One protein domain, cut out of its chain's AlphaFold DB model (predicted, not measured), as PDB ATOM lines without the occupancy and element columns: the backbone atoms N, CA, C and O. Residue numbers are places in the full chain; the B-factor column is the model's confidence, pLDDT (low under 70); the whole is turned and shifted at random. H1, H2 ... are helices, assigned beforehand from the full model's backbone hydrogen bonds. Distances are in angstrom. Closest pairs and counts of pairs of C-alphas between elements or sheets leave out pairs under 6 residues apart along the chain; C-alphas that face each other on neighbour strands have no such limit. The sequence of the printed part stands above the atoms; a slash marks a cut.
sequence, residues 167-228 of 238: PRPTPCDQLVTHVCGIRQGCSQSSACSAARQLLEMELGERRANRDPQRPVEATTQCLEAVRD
ATOM      1  N   PRO A 167      25.443 -27.780  18.908       51.00
ATOM      2  CA  PRO A 167      24.180 -28.142  18.278       51.00
ATOM      3  C   PRO A 167      23.393 -29.028  19.243       51.00
ATOM      4  O   PRO A 167      23.668 -30.215  19.403       51.00
ATOM      5  N   ARG A 168      22.429 -28.414  19.930       55.44
ATOM      6  CA  ARG A 168      21.425 -29.124  20.703       55.44
ATOM      7  C   ARG A 168      20.354 -29.645  19.747       55.44
ATOM      8  O   ARG A 168      19.927 -28.891  18.868       55.44
ATOM      9  N   PRO A 169      19.865 -30.876  19.951       67.19
ATOM     10  CA  PRO A 169      20.225 -31.784  21.049       67.19
ATOM     11  C   PRO A 169      21.313 -32.809  20.659       67.19
ATOM     12  O   PRO A 169      21.196 -33.467  19.620       67.19
ATOM     13  N   THR A 170      22.333 -32.993  21.515       76.94
ATOM     14  CA  THR A 170      23.309 -34.098  21.392       76.94
ATOM     15  C   THR A 170      22.623 -35.455  21.621       76.94
ATOM     16  O   THR A 170      21.509 -35.504  22.151       76.94
ATOM     17  N   PRO A 171      23.252 -36.592  21.270       81.69
ATOM     18  CA  PRO A 171      22.698 -37.905  21.600       81.69
ATOM     19  C   PRO A 171      22.401 -38.102  23.094       81.69
ATOM     20  O   PRO A 171      21.397 -38.728  23.434       81.69
ATOM     21  N   CYS A 172      23.208 -37.527  23.991       85.31
ATOM     22  CA  CYS A 172      22.943 -37.591  25.426       85.31
ATOM     23  C   CYS A 172      21.782 -36.678  25.856       85.31
ATOM     24  O   CYS A 172      20.982 -37.086  26.697       85.31
ATOM     25  N   ASP A 173      21.608 -35.494  25.248       86.69
ATOM     26  CA  ASP A 173      20.413 -34.655  25.473       86.69
ATOM     27  C   ASP A 173      19.124 -35.403  25.077       86.69
ATOM     28  O   ASP A 173      18.101 -35.356  25.773       86.69
ATOM     29  N   GLN A 174      19.175 -36.112  23.947       85.56
ATOM     30  CA  GLN A 174      18.058 -36.912  23.445       85.56
ATOM     31  C   GLN A 174      17.756 -38.085  24.380       85.56
ATOM     32  O   GLN A 174      16.591 -38.305  24.710       85.56
ATOM     33  N   LEU A 175      18.788 -38.785  24.866       85.88
ATOM     34  CA  LEU A 175      18.643 -39.866  25.841       85.88
ATOM     35  C   LEU A 175      17.998 -39.370  27.144       85.88
ATOM     36  O   LEU A 175      17.038 -39.971  27.619       85.88
ATOM     37  N   VAL A 176      18.462 -38.249  27.703       89.00
ATOM     38  CA  VAL A 176      17.866 -37.665  28.918       89.00
ATOM     39  C   VAL A 176      16.399 -37.318  28.685       89.00
ATOM     40  O   VAL A 176      15.549 -37.651  29.509       89.00
ATOM     41  N   THR A 177      16.070 -36.709  27.547       86.62
ATOM     42  CA  THR A 177      14.677 -36.390  27.201       86.62
ATOM     43  C   THR A 177      13.823 -37.655  27.071       86.62
ATOM     44  O   THR A 177      12.693 -37.693  27.561       86.62
ATOM     45  N   HIS A 178      14.372 -38.702  26.453       86.38
ATOM     46  CA  HIS A 178      13.715 -39.991  26.263       86.38
ATOM     47  C   HIS A 178      13.413 -40.685  27.597       86.38
ATOM     48  O   HIS A 178      12.287 -41.128  27.819       86.38
ATOM     49  N   VAL A 179      14.395 -40.741  28.497       89.25
ATOM     50  CA  VAL A 179      14.352 -41.554  29.723       89.25
ATOM     51  C   VAL A 179      13.757 -40.801  30.912       89.25
ATOM     52  O   VAL A 179      13.034 -41.377  31.720       89.25
ATOM     53  N   CYS A 180      14.025 -39.502  31.035       89.75
ATOM     54  CA  CYS A 180      13.482 -38.680  32.118       89.75
ATOM     55  C   CYS A 180      12.097 -38.106  31.786       89.75
ATOM     56  O   CYS A 180      11.351 -37.743  32.702       89.75
ATOM     57  N   GLY A 181      11.752 -38.034  30.496       85.06
ATOM     58  CA  GLY A 181      10.566 -37.352  29.984       85.06
ATOM     59  C   GLY A 181      10.766 -35.838  29.877       85.06
ATOM     60  O   GLY A 181      11.515 -35.231  30.647       85.06
ATOM     61  N   ILE A 182      10.055 -35.202  28.941       79.38
ATOM     62  CA  ILE A 182      10.169 -33.756  28.670       79.38
ATOM     63  C   ILE A 182       9.840 -32.920  29.920       79.38
ATOM     64  O   ILE A 182      10.523 -31.932  30.182       79.38
ATOM     65  N   ARG A 183       8.855 -33.330  30.738       82.62
ATOM     66  CA  ARG A 183       8.529 -32.670  32.019       82.62
ATOM     67  C   ARG A 183       9.105 -33.378  33.245       82.62
ATOM     68  O   ARG A 183       8.620 -33.169  34.351       82.62
ATOM     69  N   GLN A 184      10.145 -34.198  33.068       83.81
ATOM     70  CA  GLN A 184      10.855 -34.861  34.170       83.81
ATOM     71  C   GLN A 184       9.983 -35.837  34.987       83.81
ATOM     72  O   GLN A 184      10.272 -36.109  36.159       83.81
ATOM     73  N   GLY A 185       8.935 -36.401  34.373       87.12
ATOM     74  CA  GLY A 185       8.006 -37.340  35.010       87.12
ATOM     75  C   GLY A 185       8.668 -38.619  35.537       87.12
ATOM     76  O   GLY A 185       8.157 -39.228  36.471       87.12
ATOM     77  N   CYS A 186       9.837 -38.989  35.002       91.12
ATOM     78  CA  CYS A 186      10.628 -40.143  35.438       91.12
ATOM     79  C   CYS A 186      11.939 -39.744  36.142       91.12
ATOM     80  O   CYS A 186      12.872 -40.544  36.216       91.12
ATOM     81  N   SER A 187      12.030 -38.520  36.676       90.06
ATOM     82  CA  SER A 187      13.255 -37.952  37.275       90.06
ATOM     83  C   SER A 187      13.868 -38.741  38.433       90.06
ATOM     84  O   SER A 187      15.065 -38.612  38.680       90.06
ATOM     85  N   GLN A 188      13.055 -39.530  39.133       89.69
ATOM     86  CA  GLN A 188      13.455 -40.354  40.278       89.69
ATOM     87  C   GLN A 188      13.882 -41.774  39.864       89.69
ATOM     88  O   GLN A 188      14.295 -42.564  40.708       89.69
ATOM     89  N   SER A 189      13.759 -42.131  38.581       87.94
ATOM     90  CA  SER A 189      14.159 -43.457  38.101       87.94
ATOM     91  C   SER A 189      15.681 -43.592  38.034       87.94
ATOM     92  O   SER A 189      16.387 -42.643  37.683       87.94
ATOM     93  N   SER A 190      16.181 -44.800  38.306       88.44
ATOM     94  CA  SER A 190      17.599 -45.141  38.132       88.44
ATOM     95  C   SER A 190      18.069 -44.969  36.682       88.44
ATOM     96  O   SER A 190      19.203 -44.570  36.436       88.44
ATOM     97  N   ALA A 191      17.182 -45.200  35.712       85.62
ATOM     98  CA  ALA A 191      17.461 -44.965  34.301       85.62
ATOM     99  C   ALA A 191      17.694 -43.470  34.008       85.62
ATOM    100  O   ALA A 191      18.642 -43.107  33.313       85.62
ATOM    101  N   CYS A 192      16.861 -42.583  34.568       86.75
ATOM    102  CA  CYS A 192      17.018 -41.142  34.379       86.75
ATOM    103  C   CYS A 192      18.279 -40.600  35.067       86.75
ATOM    104  O   CYS A 192      18.974 -39.763  34.485       86.75
ATOM    105  N   SER A 193      18.615 -41.071  36.273       88.69
ATOM    106  CA  SER A 193      19.864 -40.664  36.930       88.69
ATOM    107  C   SER A 193      21.092 -41.100  36.124       88.69
ATOM    108  O   SER A 193      21.983 -40.282  35.897       88.69
ATOM    109  N   ALA A 194      21.097 -42.326  35.594       85.19
ATOM    110  CA  ALA A 194      22.155 -42.813  34.712       85.19
ATOM    111  C   ALA A 194      22.249 -42.016  33.397       85.19
ATOM    112  O   ALA A 194      23.348 -41.676  32.962       85.19
ATOM    113  N   ALA A 195      21.115 -41.657  32.783       85.00
ATOM    114  CA  ALA A 195      21.094 -40.837  31.570       85.00
ATOM    115  C   ALA A 195      21.677 -39.433  31.815       85.00
ATOM    116  O   ALA A 195      22.446 -38.925  30.999       85.00
ATOM    117  N   ARG A 196      21.362 -38.809  32.961       86.44
ATOM    118  CA  ARG A 196      21.953 -37.517  33.354       86.44
ATOM    119  C   ARG A 196      23.450 -37.626  33.629       86.44
ATOM    120  O   ARG A 196      24.187 -36.721  33.256       86.44
ATOM    121  N   GLN A 197      23.894 -38.727  34.232       86.56
ATOM    122  CA  GLN A 197      25.314 -38.983  34.459       86.56
ATOM    123  C   GLN A 197      26.078 -39.110  33.131       86.56
ATOM    124  O   GLN A 197      27.145 -38.523  32.984       86.56
ATOM    125  N   LEU A 198      25.520 -39.811  32.138       85.62
ATOM    126  CA  LEU A 198      26.100 -39.891  30.792       85.62
ATOM    127  C   LEU A 198      26.200 -38.517  30.117       85.62
ATOM    128  O   LEU A 198      27.224 -38.201  29.516       85.62
ATOM    129  N   LEU A 199      25.176 -37.669  30.266       85.50
ATOM    130  CA  LEU A 199      25.228 -36.287  29.788       85.50
ATOM    131  C   LEU A 199      26.322 -35.473  30.500       85.50
ATOM    132  O   LEU A 199      27.039 -34.714  29.856       85.50
ATOM    133  N   GLU A 200      26.482 -35.628  31.814       84.00
ATOM    134  CA  GLU A 200      27.551 -34.962  32.565       84.00
ATOM    135  C   GLU A 200      28.944 -35.399  32.089       84.00
ATOM    136  O   GLU A 200      29.815 -34.548  31.887       84.00
ATOM    137  N   MET A 201      29.131 -36.697  31.836       84.94
ATOM    138  CA  MET A 201      30.373 -37.231  31.273       84.94
ATOM    139  C   MET A 201      30.624 -36.694  29.862       84.94
ATOM    140  O   MET A 201      31.719 -36.206  29.604       84.94
ATOM    141  N   GLU A 202      29.613 -36.653  28.983       84.12
ATOM    142  CA  GLU A 202      29.741 -36.046  27.649       84.12
ATOM    143  C   GLU A 202      30.182 -34.581  27.741       84.12
ATOM    144  O   GLU A 202      31.077 -34.145  27.012       84.12
ATOM    145  N   LEU A 203      29.592 -33.808  28.655       79.94
ATOM    146  CA  LEU A 203      29.985 -32.419  28.872       79.94
ATOM    147  C   LEU A 203      31.419 -32.311  29.412       79.94
ATOM    148  O   LEU A 203      32.151 -31.410  29.004       79.94
ATOM    149  N   GLY A 204      31.835 -33.212  30.305       76.75
ATOM    150  CA  GLY A 204      33.206 -33.297  30.810       76.75
ATOM    151  C   GLY A 204      34.218 -33.623  29.709       76.75
ATOM    152  O   GLY A 204      35.198 -32.899  29.530       76.75
ATOM    153  N   GLU A 205      33.947 -34.654  28.916       81.19
ATOM    154  CA  GLU A 205      34.799 -35.088  27.811       81.19
ATOM    155  C   GLU A 205      34.891 -34.030  26.712       81.19
ATOM    156  O   GLU A 205      35.985 -33.732  26.236       81.19
ATOM    157  N   ARG A 206      33.777 -33.385  26.344       75.56
ATOM    158  CA  ARG A 206      33.787 -32.275  25.377       75.56
ATOM    159  C   ARG A 206      34.581 -31.073  25.879       75.56
ATOM    160  O   ARG A 206      35.205 -30.394  25.070       75.56
ATOM    161  N   ARG A 207      34.588 -30.800  27.190       69.12
ATOM    162  CA  ARG A 207      35.448 -29.752  27.775       69.12
ATOM    163  C   ARG A 207      36.925 -30.135  27.688       69.12
ATOM    164  O   ARG A 207      37.746 -29.276  27.381       69.12
ATOM    165  N   ALA A 208      37.256 -31.403  27.930       66.25
ATOM    166  CA  ALA A 208      38.625 -31.909  27.859       66.25
ATOM    167  C   ALA A 208      39.141 -32.064  26.412       66.25
ATOM    168  O   ALA A 208      40.345 -31.964  26.166       66.25
ATOM    169  N   ASN A 209      38.247 -32.286  25.447       67.62
ATOM    170  CA  ASN A 209      38.591 -32.516  24.049       67.62
ATOM    171  C   ASN A 209      38.849 -31.200  23.292       67.62
ATOM    172  O   ASN A 209      38.050 -30.273  23.349       67.62
ATOM    173  N   ARG A 210      39.956 -31.140  22.539       55.84
ATOM    174  CA  ARG A 210      40.370 -29.958  21.755       55.84
ATOM    175  C   ARG A 210      39.576 -29.759  20.459       55.84
ATOM    176  O   ARG A 210      39.615 -28.668  19.900       55.84
ATOM    177  N   ASP A 211      38.883 -30.793  19.977       59.53
ATOM    178  CA  ASP A 211      38.064 -30.747  18.758       59.53
ATOM    179  C   ASP A 211      36.558 -30.824  19.096       59.53
ATOM    180  O   ASP A 211      36.088 -31.885  19.520       59.53
ATOM    181  N   PRO A 212      35.777 -29.745  18.877       58.97
ATOM    182  CA  PRO A 212      34.339 -29.708  19.166       58.97
ATOM    183  C   PRO A 212      33.478 -30.639  18.298       58.97
ATOM    184  O   PRO A 212      32.338 -30.927  18.671       58.97
ATOM    185  N   GLN A 213      33.973 -31.047  17.124       60.41
ATOM    186  CA  GLN A 213      33.227 -31.852  16.149       60.41
ATOM    187  C   GLN A 213      33.509 -33.351  16.283       60.41
ATOM    188  O   GLN A 213      32.748 -34.172  15.769       60.41
ATOM    189  N   ARG A 214      34.580 -33.726  16.987       66.62
ATOM    190  CA  ARG A 214      34.911 -35.129  17.216       66.62
ATOM    191  C   ARG A 214      33.965 -35.728  18.269       66.62
ATOM    192  O   ARG A 214      33.905 -35.198  19.381       66.62
ATOM    193  N   PRO A 215      33.247 -36.824  17.957       66.38
ATOM    194  CA  PRO A 215      32.414 -37.505  18.941       66.38
ATOM    195  C   PRO A 215      33.293 -38.033  20.074       66.38
ATOM    196  O   PRO A 215      34.351 -38.620  19.829       66.38
ATOM    197  N   VAL A 216      32.860 -37.774  21.304       78.44
ATOM    198  CA  VAL A 216      33.528 -38.246  22.518       78.44
ATOM    199  C   VAL A 216      32.942 -39.597  22.944       78.44
ATOM    200  O   VAL A 216      31.934 -40.048  22.390       78.44
ATOM    201  N   GLU A 217      33.599 -40.289  23.866       83.50
ATOM    202  CA  GLU A 217      33.242 -41.658  24.244       83.50
ATOM    203  C   GLU A 217      31.820 -41.726  24.814       83.50
ATOM    204  O   GLU A 217      30.992 -42.503  24.329       83.50
ATOM    205  N   ALA A 218      31.480 -40.817  25.726       77.81
ATOM    206  CA  ALA A 218      30.145 -40.700  26.298       77.81
ATOM    207  C   ALA A 218      29.060 -40.434  25.237       77.81
ATOM    208  O   ALA A 218      27.950 -40.952  25.353       77.81
ATOM    209  N   THR A 219      29.365 -39.709  24.149       80.19
ATOM    210  CA  THR A 219      28.420 -39.538  23.027       80.19
ATOM    211  C   THR A 219      28.054 -40.887  22.399       80.19
ATOM    212  O   THR A 219      26.897 -41.109  22.037       80.19
ATOM    213  N   THR A 220      29.024 -41.796  22.281       79.56
ATOM    214  CA  THR A 220      28.815 -43.142  21.728       79.56
ATOM    215  C   THR A 220      28.000 -43.997  22.693       79.56
ATOM    216  O   THR A 220      27.006 -44.595  22.284       79.56
ATOM    217  N   GLN A 221      28.330 -43.951  23.986       81.06
ATOM    218  CA  GLN A 221      27.587 -44.656  25.036       81.06
ATOM    219  C   GLN A 221      26.114 -44.217  25.094       81.06
ATOM    220  O   GLN A 221      25.220 -45.045  25.256       81.06
ATOM    221  N   CYS A 222      25.822 -42.929  24.885       81.00
ATOM    222  CA  CYS A 222      24.443 -42.443  24.799       81.00
ATOM    223  C   CYS A 222      23.685 -42.994  23.582       81.00
ATOM    224  O   CYS A 222      22.505 -43.318  23.690       81.00
ATOM    225  N   LEU A 223      24.341 -43.122  22.424       78.94
ATOM    226  CA  LEU A 223      23.726 -43.720  21.232       78.94
ATOM    227  C   LEU A 223      23.432 -45.211  21.426       78.94
ATOM    228  O   LEU A 223      22.404 -45.696  20.952       78.94
ATOM    229  N   GLU A 224      24.316 -45.928  22.113       77.94
ATOM    230  CA  GLU A 224      24.124 -47.337  22.465       77.94
ATOM    231  C   GLU A 224      22.978 -47.507  23.465       77.94
ATOM    232  O   GLU A 224      22.086 -48.320  23.234       77.94
ATOM    233  N   ALA A 225      22.927 -46.661  24.495       76.06
ATOM    234  CA  ALA A 225      21.847 -46.620  25.477       76.06
ATOM    235  C   ALA A 225      20.462 -46.406  24.843       76.06
ATOM    236  O   ALA A 225      19.498 -47.049  25.245       76.06
ATOM    237  N   VAL A 226      20.348 -45.549  23.820       69.00
ATOM    238  CA  VAL A 226      19.083 -45.359  23.081       69.00
ATOM    239  C   VAL A 226      18.675 -46.622  22.307       69.00
ATOM    240  O   VAL A 226      17.485 -46.866  22.107       69.00
ATOM    241  N   ARG A 227      19.640 -47.422  21.839       66.00
ATOM    242  CA  ARG A 227      19.374 -48.655  21.078       66.00
ATOM    243  C   ARG A 227      19.028 -49.831  21.989       66.00
ATOM    244  O   ARG A 227      18.183 -50.642  21.615       66.00
ATOM    245  N   ASP A 228      19.647 -49.911  23.163       62.16
ATOM    246  CA  ASP A 228      19.368 -50.928  24.178       62.16
ATOM    247  C   ASP A 228      18.229 -50.468  25.109       62.16
ATOM    248  O   ASP A 228      18.417 -50.071  26.261       62.16
TER     249      ASP A 228
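This is residues 167 to 228 of the 238 residues of an uncharacterized protein of Candidatus Sedimenticola endophacoides (UniProt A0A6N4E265). A long helix, H2, makes the longest axis of the domain, and two shorter helices, H1 and H3, pack on it and on each other, the three centres making a triangle. H1 and H3 both run back along H2, opposite ways to it, but are splayed from each other at 47 degrees; the links between the helices lie at the two ends of the long axis. The printed part has 62 residues with three named helices, in the order H1, H2, H3, and no named strand; the class is all helix. The whole is compact, with a radius of gyration of the C-alphas of 11.5 A, and elongated in outline, with spans of 36 by 20 by 19 A.

Begin with the longest helix, H2, residues 190 to 208: find C-alpha 190 at (17.599, -45.141, 38.132), and from there the helix runs 26.9 A to C-alpha 208 at (38.625, -31.909, 27.859). Go back along the chain to H1, residues 171 to 180, which begins with C-alpha 171 at (22.698, -37.905, 21.600) and measures 14.0 A from first to last C-alpha. Past H2 you reach H3, residues 217 to 227, 15.9 A long, ending with C-alpha 227 at (19.374, -48.655, 21.078).

Start from H2 and look at Cys 192, where H1 touches it: the closest C-alphas are those of Cys 180 and Cys 192, 4.9 A apart. H1 and H2 form a helical hairpin, running opposite ways at a shallow tilt of 21 degrees. Farther along H2, look at Glu 202, where H3 touches it: the closest C-alphas are those of Glu 202 and Ala 218, 4.9 A apart. H2 and H3 form a second helical hairpin, opposite ways at a shallow tilt of 30 degrees. H1 and H3 touch too, their closest C-alphas being those of Cys 172 and Cys 222, 5.1 A apart. These two run the same way at a steep tilt of 47 degrees. With 2 of the 3 touching pairs at a shallow tilt, the helix packing is mostly aligned, but only just. In the backbones of H1, H2 and H3, every O i to N i+4 pair is within hydrogen-bond range.

Look in the two links for the two C-alphas farthest apart, those of Gly 185 and Arg 210, at 35.7 A. Both links are short but not tight: 9 residues between H1 and H2, and 8 between H2 and H3. The printed part, residues 167 to 228, has no cut. In the B-factor column the mean pLDDT of the printed part is 78.8; the model's confidence is under 70 at residues 167 to 169, 207 to 215 and 226 to 228.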